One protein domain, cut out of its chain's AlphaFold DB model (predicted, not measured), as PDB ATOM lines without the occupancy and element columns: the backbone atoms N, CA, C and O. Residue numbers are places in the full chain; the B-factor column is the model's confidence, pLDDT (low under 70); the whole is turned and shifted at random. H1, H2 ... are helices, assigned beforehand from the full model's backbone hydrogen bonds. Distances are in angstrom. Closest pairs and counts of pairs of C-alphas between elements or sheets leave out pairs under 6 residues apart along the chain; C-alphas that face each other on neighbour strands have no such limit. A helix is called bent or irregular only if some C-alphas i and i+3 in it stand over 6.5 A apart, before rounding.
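Overview. This is residues 44 to 122 of the 124 residues of an uncharacterized protein of Rhizophagus irregularis (strain DAOM 197198w) (UniProt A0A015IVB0). One long helix, H4, makes the longest axis, and at its first end it is part of a small head with the short helices H1, H2 and H3; residues 103 to 122, of which 103 to 120 belong to H4, stick out from this head as a free arm. H2 and H3 sit on one side of the first part of H4, while the short H1 sits off another side. The printed part has 79 residues with four named helices, in the order H1, H2, H3, H4, and no named strand; the class is all helix. The whole is only just loose, close to extended, with a radius of gyration of the C-alphas of 17.2 A and spans of 59 by 25 by 18 A.

Arrangement. H4, residues 88 to 120, touches H3, residues 70 to 80, with residues 88 to 95 alone. Their closest C-alphas, those of Leu 74 and Val 91, are 6.8 A apart, and they run opposite ways at a steep tilt of 67 degrees. H2, residues 54 to 65, is close to H4 but not clearly touching, with the C-alphas of Leu 60 and Ile 95 closest at 7.1 A. H2 and H3 form a helical hairpin and only just touch, with 3 pairs of C-alphas within 8 A, the closest being those of Phe 63 and Gln 73 at 6.6 A; they run opposite ways at a steep tilt of 40 degrees. H1, residues 47 to 50, is close to H4 but not clearly touching, with the C-alphas of Trp 50 and Asp 90 closest at 7.5 A, and is apart from H2 and H3. In H2, H3 and H4 every O i to N i+4 pair is within hydrogen-bond range; H1 is too short for such a pair.

Along the chain. H4 measures 48.4 A from C-alpha 88 at (-22.480, -3.528, 48.065) to C-alpha 120 at (-19.496, -3.403, -0.256). H2 is 16.7 A long, H3 15.3 A and H1 5.1 A, with C-alpha 47 at (-28.028, 8.870, 47.991).

Size, cuts and confidence. The C-alphas of His 44 and Asp 122, the two farthest apart, are 59.6 A apart. Without the free stretch the body spans 30 by 22 by 18 A. The printed part has no cut, and its links are tight from H1 to H2 and from H2 to H3, and short from H3 to H4. The mean pLDDT of the printed part is 87.3, with residues 44 to 45, 47 to 49 and 122 under 70.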
ATOM      1  N   HIS A  44     -23.988   8.130  54.902       68.06
ATOM      2  CA  HIS A  44     -24.561   6.786  54.978       68.06
ATOM      3  C   HIS A  44     -26.068   6.740  54.701       68.06
ATOM      4  O   HIS A  44     -26.626   5.648  54.666       68.06
ATOM      5  N   VAL A  45     -26.736   7.890  54.540       68.69
ATOM      6  CA  VAL A  45     -28.207   7.968  54.409       68.69
ATOM      7  C   VAL A  45     -28.644   8.708  53.141       68.69
ATOM      8  O   VAL A  45     -29.697   8.410  52.579       68.69
ATOM      9  N   ILE A  46     -27.852   9.667  52.653       70.44
ATOM     10  CA  ILE A  46     -28.214  10.478  51.487       70.44
ATOM     11  C   ILE A  46     -27.582   9.909  50.208       70.44
ATOM     12  O   ILE A  46     -26.375  10.011  49.996       70.44
ATOM     13  N   ALA A  47     -28.429   9.463  49.274       66.88
ATOM     14  CA  ALA A  47     -28.028   8.870  47.991       66.88
ATOM     15  C   ALA A  47     -27.100   9.735  47.118       66.88
ATOM     16  O   ALA A  47     -26.341   9.216  46.302       66.88
ATOM     17  N   LYS A  48     -27.118  11.066  47.283       68.00
ATOM     18  CA  LYS A  48     -26.179  11.967  46.593       68.00
ATOM     19  C   LYS A  48     -24.718  11.664  46.953       68.00
ATOM     20  O   LYS A  48     -23.862  11.831  46.090       68.00
ATOM     21  N   TYR A  49     -24.443  11.227  48.183       65.38
ATOM     22  CA  TYR A  49     -23.090  10.895  48.643       65.38
ATOM     23  C   TYR A  49     -22.651   9.479  48.246       65.38
ATOM     24  O   TYR A  49     -21.467   9.181  48.342       65.38
ATOM     25  N   TRP A  50     -23.564   8.650  47.730       72.50
ATOM     26  CA  TRP A  50     -23.264   7.332  47.147       72.50
ATOM     27  C   TRP A  50     -22.966   7.398  45.644       72.50
ATOM     28  O   TRP A  50     -22.766   6.377  44.993       72.50
ATOM     29  N   ARG A  51     -22.980   8.599  45.047       83.50
ATOM     30  CA  ARG A  51     -22.639   8.759  43.632       83.50
ATOM     31  C   ARG A  51     -21.146   8.533  43.436       83.50
ATOM     32  O   ARG A  51     -20.332   9.249  44.015       83.50
ATOM     33  N   PHE A  52     -20.815   7.592  42.560       90.00
ATOM     34  CA  PHE A  52     -19.445   7.373  42.115       90.00
ATOM     35  C   PHE A  52     -18.926   8.589  41.344       90.00
ATOM     36  O   PHE A  52     -19.641   9.167  40.521       90.00
ATOM     37  N   SER A  53     -17.682   8.977  41.629       91.81
ATOM     38  CA  SER A  53     -16.960   9.960  40.823       91.81
ATOM     39  C   SER A  53     -16.606   9.371  39.457       91.81
ATOM     40  O   SER A  53     -16.601   8.153  39.277       91.81
ATOM     41  N   GLU A  54     -16.253  10.226  38.495       92.25
ATOM     42  CA  GLU A  54     -15.796   9.752  37.183       92.25
ATOM     43  C   GLU A  54     -14.553   8.851  37.305       92.25
ATOM     44  O   GLU A  54     -14.463   7.831  36.631       92.25
ATOM     45  N   GLU A  55     -13.637   9.165  38.227       96.12
ATOM     46  CA  GLU A  55     -12.451   8.341  38.496       96.12
ATOM     47  C   GLU A  55     -12.830   6.940  39.008       96.12
ATOM     48  O   GLU A  55     -12.325   5.935  38.512       96.12
ATOM     49  N   MET A  56     -13.788   6.849  39.939       95.56
ATOM     50  CA  MET A  56     -14.292   5.561  40.436       95.56
ATOM     51  C   MET A  56     -14.956   4.744  39.322       95.56
ATOM     52  O   MET A  56     -14.817   3.521  39.279       95.56
ATOM     53  N   ILE A  57     -15.670   5.406  38.407       95.06
ATOM     54  CA  ILE A  57     -16.266   4.753  37.235       95.06
ATOM     55  C   ILE A  57     -15.182   4.248  36.273       95.06
ATOM     56  O   ILE A  57     -15.319   3.149  35.731       95.06
ATOM     57  N   GLN A  58     -14.103   5.005  36.063       95.81
ATOM     58  CA  GLN A  58     -12.971   4.576  35.237       95.81
ATOM     59  C   GLN A  58     -12.248   3.368  35.839       95.81
ATOM     60  O   GLN A  58     -11.978   2.409  35.117       95.81
ATOM     61  N   ASP A  59     -12.013   3.360  37.152       96.75
ATOM     62  CA  ASP A  59     -11.446   2.197  37.840       96.75
ATOM     63  C   ASP A  59     -12.338   0.960  37.691       96.75
ATOM     64  O   ASP A  59     -11.850  -0.125  37.381       96.75
ATOM     65  N   LEU A  60     -13.658   1.115  37.861       95.25
ATOM     66  CA  LEU A  60     -14.612   0.023  37.651       95.25
ATOM     67  C   LEU A  60     -14.521  -0.541  36.230       95.25
ATOM     68  O   LEU A  60     -14.472  -1.759  36.069       95.25
ATOM     69  N   LYS A  61     -14.454   0.320  35.206       94.81
ATOM     70  CA  LYS A  61     -14.259  -0.106  33.809       94.81
ATOM     71  C   LYS A  61     -12.961  -0.897  33.647       94.81
ATOM     72  O   LYS A  61     -13.005  -2.020  33.153       94.81
ATOM     73  N   PHE A  62     -11.848  -0.375  34.159       95.56
ATOM     74  CA  PHE A  62     -10.555  -1.059  34.120       95.56
ATOM     75  C   PHE A  62     -10.607  -2.442  34.793       95.56
ATOM     76  O   PHE A  62     -10.146  -3.436  34.234       95.56
ATOM     77  N   PHE A  63     -11.232  -2.553  35.967       95.12
ATOM     78  CA  PHE A  63     -11.368  -3.837  36.653       95.12
ATOM     79  C   PHE A  63     -12.243  -4.838  35.894       95.12
ATOM     80  O   PHE A  63     -11.975  -6.043  35.940       95.12
ATOM     81  N   MET A  64     -13.284  -4.369  35.205       91.06
ATOM     82  CA  MET A  64     -14.094  -5.219  34.334       91.06
ATOM     83  C   MET A  64     -13.290  -5.737  33.140       91.06
ATOM     84  O   MET A  64     -13.388  -6.928  32.843       91.06
ATOM     85  N   ASP A  65     -12.469  -4.893  32.510       92.00
ATOM     86  CA  ASP A  65     -11.597  -5.288  31.395       92.00
ATOM     87  C   ASP A  65     -10.583  -6.353  31.840       92.00
ATOM     88  O   ASP A  65     -10.353  -7.349  31.151       92.00
ATOM     89  N   CYS A  66     -10.060  -6.217  33.062       92.62
ATOM     90  CA  CYS A  66      -9.209  -7.217  33.709       92.62
ATOM     91  C   CYS A  66      -9.969  -8.444  34.256       92.62
ATOM     92  O   CYS A  66      -9.349  -9.318  34.861       92.62
ATOM     93  N   LYS A  67     -11.294  -8.534  34.069       91.75
ATOM     94  CA  LYS A  67     -12.161  -9.630  34.548       91.75
ATOM     95  C   LYS A  67     -12.084  -9.875  36.063       91.75
ATOM     96  O   LYS A  67     -12.283 -10.996  36.532       91.75
ATOM     97  N   VAL A  68     -11.831  -8.826  36.842       93.69
ATOM     98  CA  VAL A  68     -11.780  -8.897  38.309       93.69
ATOM     99  C   VAL A  68     -13.174  -9.203  38.860       93.69
ATOM    100  O   VAL A  68     -14.165  -8.600  38.440       93.69
ATOM    101  N   ALA A  69     -13.269 -10.119  39.825       93.62
ATOM    102  CA  ALA A  69     -14.540 -10.482  40.445       93.62
ATOM    103  C   ALA A  69     -15.186  -9.276  41.166       93.62
ATOM    104  O   ALA A  69     -14.474  -8.542  41.852       93.62
ATOM    105  N   PRO A  70     -16.523  -9.084  41.103       91.75
ATOM    106  CA  PRO A  70     -17.194  -7.911  41.683       91.75
ATOM    107  C   PRO A  70     -16.890  -7.651  43.165       91.75
ATOM    108  O   PRO A  70     -16.791  -6.500  43.584       91.75
ATOM    109  N   ILE A  71     -16.711  -8.709  43.961       94.44
ATOM    110  CA  ILE A  71     -16.357  -8.575  45.379       94.44
ATOM    111  C   ILE A  71     -14.961  -7.966  45.563       94.44
ATOM    112  O   ILE A  71     -14.786  -7.067  46.379       94.44
ATOM    113  N   THR A  72     -14.000  -8.376  44.738       95.94
ATOM    114  CA  THR A  72     -12.638  -7.837  44.743       95.94
ATOM    115  C   THR A  72     -12.619  -6.395  44.239       95.94
ATOM    116  O   THR A  72     -11.907  -5.570  44.799       95.94
ATOM    117  N   GLN A  73     -13.448  -6.047  43.245       95.75
ATOM    118  CA  GLN A  73     -13.598  -4.650  42.805       95.75
ATOM    119  C   GLN A  73     -14.059  -3.749  43.959       95.75
ATOM    120  O   GLN A  73     -13.479  -2.689  44.187       95.75
ATOM    121  N   LEU A  74     -15.059  -4.194  44.732       95.56
ATOM    122  CA  LEU A  74     -15.546  -3.479  45.916       95.56
ATOM    123  C   LEU A  74     -14.446  -3.292  46.973       95.56
ATOM    124  O   LEU A  74     -14.322  -2.209  47.542       95.56
ATOM    125  N   GLU A  75     -13.662  -4.331  47.255       96.25
ATOM    126  CA  GLU A  75     -12.564  -4.265  48.228       96.25
ATOM    127  C   GLU A  75     -11.463  -3.292  47.793       96.25
ATOM    128  O   GLU A  75     -10.995  -2.486  48.601       96.25
ATOM    129  N   VAL A  76     -11.089  -3.314  46.511       96.44
ATOM    130  CA  VAL A  76     -10.098  -2.386  45.951       96.44
ATOM    131  C   VAL A  76     -10.607  -0.947  46.007       96.44
ATOM    132  O   VAL A  76      -9.871  -0.068  46.450       96.44
ATOM    133  N   LEU A  77     -11.870  -0.703  45.640       95.62
ATOM    134  CA  LEU A  77     -12.480   0.626  45.726       95.62
ATOM    135  C   LEU A  77     -12.495   1.163  47.159       95.62
ATOM    136  O   LEU A  77     -12.084   2.299  47.379       95.62
ATOM    137  N   LYS A  78     -12.879   0.342  48.146       94.94
ATOM    138  CA  LYS A  78     -12.836   0.728  49.567       94.94
ATOM    139  C   LYS A  78     -11.430   1.103  50.030       94.94
ATOM    140  O   LYS A  78     -11.276   1.999  50.850       94.94
ATOM    141  N   LYS A  79     -10.406   0.417  49.517       96.44
ATOM    142  CA  LYS A  79      -9.008   0.696  49.860       96.44
ATOM    143  C   LYS A  79      -8.473   1.947  49.159       96.44
ATOM    144  O   LYS A  79      -7.708   2.685  49.769       96.44
ATOM    145  N   LYS A  80      -8.854   2.177  47.897       96.88
ATOM    146  CA  LYS A  80      -8.427   3.344  47.105       96.88
ATOM    147  C   LYS A  80      -9.145   4.628  47.540       96.88
ATOM    148  O   LYS A  80      -8.528   5.688  47.548       96.88
ATOM    149  N   TYR A  81     -10.408   4.526  47.951       94.56
ATOM    150  CA  TYR A  81     -11.252   5.656  48.345       94.56
ATOM    151  C   TYR A  81     -11.838   5.451  49.753       94.56
ATOM    152  O   TYR A  81     -13.045   5.242  49.890       94.56
ATOM    153  N   PRO A  82     -11.011   5.507  50.813       91.31
ATOM    154  CA  PRO A  82     -11.451   5.197  52.177       91.31
ATOM    155  C   PRO A  82     -12.523   6.158  52.712       91.31
ATOM    156  O   PRO A  82     -13.358   5.758  53.517       91.31
ATOM    157  N   GLU A  83     -12.542   7.398  52.220       88.50
ATOM    158  CA  GLU A  83     -13.525   8.422  52.603       88.50
ATOM    159  C   GLU A  83     -14.897   8.227  51.934       88.50
ATOM    160  O   GLU A  83     -15.871   8.895  52.289       88.50
ATOM    161  N   HIS A  84     -14.996   7.338  50.939       88.88
ATOM    162  CA  HIS A  84     -16.246   7.073  50.239       88.88
ATOM    163  C   HIS A  84     -16.957   5.852  50.824       88.88
ATOM    164  O   HIS A  84     -16.398   4.762  50.961       88.88
ATOM    165  N   VAL A  85     -18.241   6.020  51.130       88.75
ATOM    166  CA  VAL A  85     -19.074   4.942  51.661       88.75
ATOM    167  C   VAL A  85     -19.565   4.070  50.511       88.75
ATOM    168  O   VAL A  85     -20.480   4.438  49.781       88.75
ATOM    169  N   PHE A  86     -18.987   2.877  50.375       89.44
ATOM    170  CA  PHE A  86     -19.433   1.897  49.386       89.44
ATOM    171  C   PHE A  86     -20.455   0.920  49.970       89.44
ATOM    172  O   PHE A  86     -20.105   0.031  50.760       89.44
ATOM    173  N   HIS A  87     -21.699   1.003  49.498       87.81
ATOM    174  CA  HIS A  87     -22.676  -0.061  49.683       87.81
ATOM    175  C   HIS A  87     -22.524  -1.120  48.591       87.81
ATOM    176  O   HIS A  87     -22.361  -0.819  47.407       87.81
ATOM    177  N   LYS A  88     -22.612  -2.394  48.989       90.62
ATOM    178  CA  LYS A  88     -22.480  -3.528  48.065       90.62
ATOM    179  C   LYS A  88     -23.461  -3.416  46.893       90.62
ATOM    180  O   LYS A  88     -23.064  -3.634  45.757       90.62
ATOM    181  N   GLN A  89     -24.716  -3.053  47.163       88.50
ATOM    182  CA  GLN A  89     -25.742  -2.964  46.126       88.50
ATOM    183  C   GLN A  89     -25.418  -1.891  45.079       88.50
ATOM    184  O   GLN A  89     -25.561  -2.154  43.890       88.50
ATOM    185  N   ASP A  90     -24.924  -0.727  45.499       89.31
ATOM    186  CA  ASP A  90     -24.618   0.382  44.590       89.31
ATOM    187  C   ASP A  90     -23.485   0.026  43.630       89.31
ATOM    188  O   ASP A  90     -23.592   0.257  42.425       89.31
ATOM    189  N   VAL A  91     -22.433  -0.623  44.140       92.25
ATOM    190  CA  VAL A  91     -21.317  -1.095  43.308       92.25
ATOM    191  C   VAL A  91     -21.787  -2.157  42.315       92.25
ATOM    192  O   VAL A  91     -21.456  -2.085  41.134       92.25
ATOM    193  N   TYR A  92     -22.605  -3.117  42.751       92.56
ATOM    194  CA  TYR A  92     -23.142  -4.148  41.856       92.56
ATOM    195  C   TYR A  92     -24.057  -3.552  40.778       92.56
ATOM    196  O   TYR A  92     -23.952  -3.937  39.614       92.56
ATOM    197  N   ASN A  93     -24.906  -2.588  41.142       91.69
ATOM    198  CA  ASN A  93     -25.759  -1.873  40.197       91.69
ATOM    199  C   ASN A  93     -24.924  -1.108  39.161       91.69
ATOM    200  O   ASN A  93     -25.231  -1.162  37.971       91.69
ATOM    201  N   ALA A  94     -23.850  -0.435  39.588       92.44
ATOM    202  CA  ALA A  94     -22.944   0.261  38.678       92.44
ATOM    203  C   ALA A  94     -22.243  -0.707  37.716       92.44
ATOM    204  O   ALA A  94     -22.229  -0.458  36.515       92.44
ATOM    205  N   ILE A  95     -21.737  -1.840  38.213       91.69
ATOM    206  CA  ILE A  95     -21.126  -2.879  37.369       91.69
ATOM    207  C   ILE A  95     -22.133  -3.411  36.345       91.69
ATOM    208  O   ILE A  95     -21.800  -3.546  35.169       91.69
ATOM    209  N   TYR A  96     -23.366  -3.715  36.764       90.75
ATOM    210  CA  TYR A  96     -24.398  -4.213  35.854       90.75
ATOM    211  C   TYR A  96     -24.727  -3.193  34.760       90.75
ATOM    212  O   TYR A  96     -24.750  -3.546  33.583       90.75
ATOM    213  N   LYS A  97     -24.900  -1.922  35.139       91.19
ATOM    214  CA  LYS A  97     -25.155  -0.836  34.192       91.19
ATOM    215  C   LYS A  97     -24.015  -0.681  33.184       91.19
ATOM    216  O   LYS A  97     -24.263  -0.645  31.988       91.19
ATOM    217  N   LEU A  98     -22.766  -0.692  33.648       91.06
ATOM    218  CA  LEU A  98     -21.601  -0.588  32.765       91.06
ATOM    219  C   LEU A  98     -21.485  -1.774  31.792       91.06
ATOM    220  O   LEU A  98     -21.057  -1.598  30.654       91.06
ATOM    221  N   ARG A  99     -21.877  -2.985  32.213       88.38
ATOM    222  CA  ARG A  99     -21.949  -4.148  31.311       88.38
ATOM    223  C   ARG A  99     -23.028  -3.980  30.252       88.38
ATOM    224  O   ARG A  99     -22.786  -4.330  29.102       88.38
ATOM    225  N   GLN A 100     -24.194  -3.470  30.638       85.81
ATOM    226  CA  GLN A 100     -25.276  -3.202  29.700       85.81
ATOM    227  C   GLN A 100     -24.837  -2.181  28.643       85.81
ATOM    228  O   GLN A 100     -24.927  -2.479  27.455       85.81
ATOM    229  N   ASP A 101     -24.257  -1.056  29.070       84.12
ATOM    230  CA  ASP A 101     -23.762  -0.009  28.169       84.12
ATOM    231  C   ASP A 101     -22.703  -0.558  27.186       84.12
ATOM    232  O   ASP A 101     -22.701  -0.232  25.997       84.12
ATOM    233  N   ASN A 102     -21.811  -1.439  27.658       78.38
ATOM    234  CA  ASN A 102     -20.807  -2.089  26.809       78.38
ATOM    235  C   ASN A 102     -21.421  -3.074  25.801       78.38
ATOM    236  O   ASN A 102     -20.967  -3.127  24.659       78.38
ATOM    237  N   ASN A 103     -22.436  -3.846  26.200       74.81
ATOM    238  CA  ASN A 103     -23.116  -4.782  25.305       74.81
ATOM    239  C   ASN A 103     -23.900  -4.046  24.212       74.81
ATOM    240  O   ASN A 103     -23.799  -4.421  23.049       74.81
ATOM    241  N   GLU A 104     -24.624  -2.977  24.556       75.50
ATOM    242  CA  GLU A 104     -25.336  -2.139  23.578       75.50
ATOM    243  C   GLU A 104     -24.358  -1.497  22.576       75.50
ATOM    244  O   GLU A 104     -24.610  -1.450  21.369       75.50
ATOM    245  N   LYS A 105     -23.182  -1.066  23.051       76.44
ATOM    246  CA  LYS A 105     -22.107  -0.566  22.184       76.44
ATOM    247  C   LYS A 105     -21.547  -1.651  21.256       76.44
ATOM    248  O   LYS A 105     -21.279  -1.376  20.087       76.44
ATOM    249  N   LEU A 106     -21.353  -2.872  21.754       74.31
ATOM    250  CA  LEU A 106     -20.877  -3.989  20.936       74.31
ATOM    251  C   LEU A 106     -21.907  -4.371  19.864       74.31
ATOM    252  O   LEU A 106     -21.532  -4.570  18.711       74.31
ATOM    253  N   ASP A 107     -23.187  -4.426  20.228       77.12
ATOM    254  CA  ASP A 107     -24.287  -4.773  19.321       77.12
ATOM    255  C   ASP A 107     -24.422  -3.750  18.183       77.12
ATOM    256  O   ASP A 107     -24.433  -4.100  17.004       77.12
ATOM    257  N   THR A 108     -24.386  -2.457  18.520       77.06
ATOM    258  CA  THR A 108     -24.416  -1.373  17.522       77.06
ATOM    259  C   THR A 108     -23.190  -1.362  16.609       77.06
ATOM    260  O   THR A 108     -23.338  -1.143  15.407       77.06
ATOM    261  N   THR A 109     -21.992  -1.641  17.135       78.12
ATOM    262  CA  THR A 109     -20.771  -1.765  16.315       78.12
ATOM    263  C   THR A 109     -20.881  -2.952  15.355       78.12
ATOM    264  O   THR A 109     -20.640  -2.803  14.163       78.12
ATOM    265  N   SER A 110     -21.360  -4.095  15.853       80.88
ATOM    266  CA  SER A 110     -21.558  -5.306  15.048       80.88
ATOM    267  C   SER A 110     -22.576  -5.081  13.923       80.88
ATOM    268  O   SER A 110     -22.371  -5.522  12.794       80.88
ATOM    269  N   LEU A 111     -23.665  -4.359  14.204       84.56
ATOM    270  CA  LEU A 111     -24.663  -3.990  13.200       84.56
ATOM    271  C   LEU A 111     -24.077  -3.066  12.118       84.56
ATOM    272  O   LEU A 111     -24.372  -3.244  10.937       84.56
ATOM    273  N   LEU A 112     -23.248  -2.091  12.503       85.88
ATOM    274  CA  LEU A 112     -22.568  -1.198  11.558       85.88
ATOM    275  C   LEU A 112     -21.612  -1.966  10.642       85.88
ATOM    276  O   LEU A 112     -21.641  -1.746   9.433       85.88
ATOM    277  N   ASP A 113     -20.831  -2.897  11.188       87.19
ATOM    278  CA  ASP A 113     -19.921  -3.733  10.400       87.19
ATOM    279  C   ASP A 113     -20.695  -4.572   9.368       87.19
ATOM    280  O   ASP A 113     -20.342  -4.598   8.187       87.19
ATOM    281  N   ILE A 114     -21.825  -5.170   9.770       87.19
ATOM    282  CA  ILE A 114     -22.725  -5.899   8.859       87.19
ATOM    283  C   ILE A 114     -23.256  -4.981   7.746       87.19
ATOM    284  O   ILE A 114     -23.352  -5.400   6.591       87.19
ATOM    285  N   LEU A 115     -23.613  -3.733   8.069       86.38
ATOM    286  CA  LEU A 115     -24.086  -2.762   7.078       86.38
ATOM    287  C   LEU A 115     -22.982  -2.378   6.082       86.38
ATOM    288  O   LEU A 115     -23.255  -2.331   4.882       86.38
ATOM    289  N   PHE A 116     -21.749  -2.150   6.539       88.00
ATOM    290  CA  PHE A 116     -20.613  -1.842   5.661       88.00
ATOM    291  C   PHE A 116     -20.261  -3.000   4.721       88.00
ATOM    292  O   PHE A 116     -19.996  -2.769   3.537       88.00
ATOM    293  N   GLU A 117     -20.329  -4.239   5.208       89.44
ATOM    294  CA  GLU A 117     -20.171  -5.438   4.380       89.44
ATOM    295  C   GLU A 117     -21.260  -5.521   3.304       89.44
ATOM    296  O   GLU A 117     -20.966  -5.748   2.129       89.44
ATOM    297  N   LYS A 118     -22.525  -5.254   3.659       85.56
ATOM    298  CA  LYS A 118     -23.627  -5.251   2.683       85.56
ATOM    299  C   LYS A 118     -23.502  -4.153   1.628       85.56
ATOM    300  O   LYS A 118     -23.815  -4.417   0.475       85.56
ATOM    301  N   ILE A 119     -23.031  -2.959   1.996       86.12
ATOM    302  CA  ILE A 119     -22.774  -1.864   1.041       86.12
ATOM    303  C   ILE A 119     -21.643  -2.239   0.077       86.12
ATOM    304  O   ILE A 119     -21.686  -1.879  -1.094       86.12
ATOM    305  N   SER A 120     -20.641  -2.976   0.557       81.88
ATOM    306  CA  SER A 120     -19.496  -3.403  -0.256       81.88
ATOM    307  C   SER A 120     -19.828  -4.571  -1.193       81.88
ATOM    308  O   SER A 120     -19.146  -4.757  -2.199       81.88
ATOM    309  N   GLN A 121     -20.875  -5.342  -0.884       80.31
ATOM    310  CA  GLN A 121     -21.376  -6.439  -1.718       80.31
ATOM    311  C   GLN A 121     -22.539  -6.059  -2.643       80.31
ATOM    312  O   GLN A 121     -22.999  -6.928  -3.380       80.31
ATOM    313  N   ASP A 122     -23.008  -4.808  -2.625       66.56
ATOM    314  CA  ASP A 122     -24.006  -4.297  -3.570       66.56
ATOM    315  C   ASP A 122     -23.279  -3.690  -4.790       66.56
ATOM    316  O   ASP A 122     -22.769  -2.565  -4.709       66.56
TER     317      ASP A 122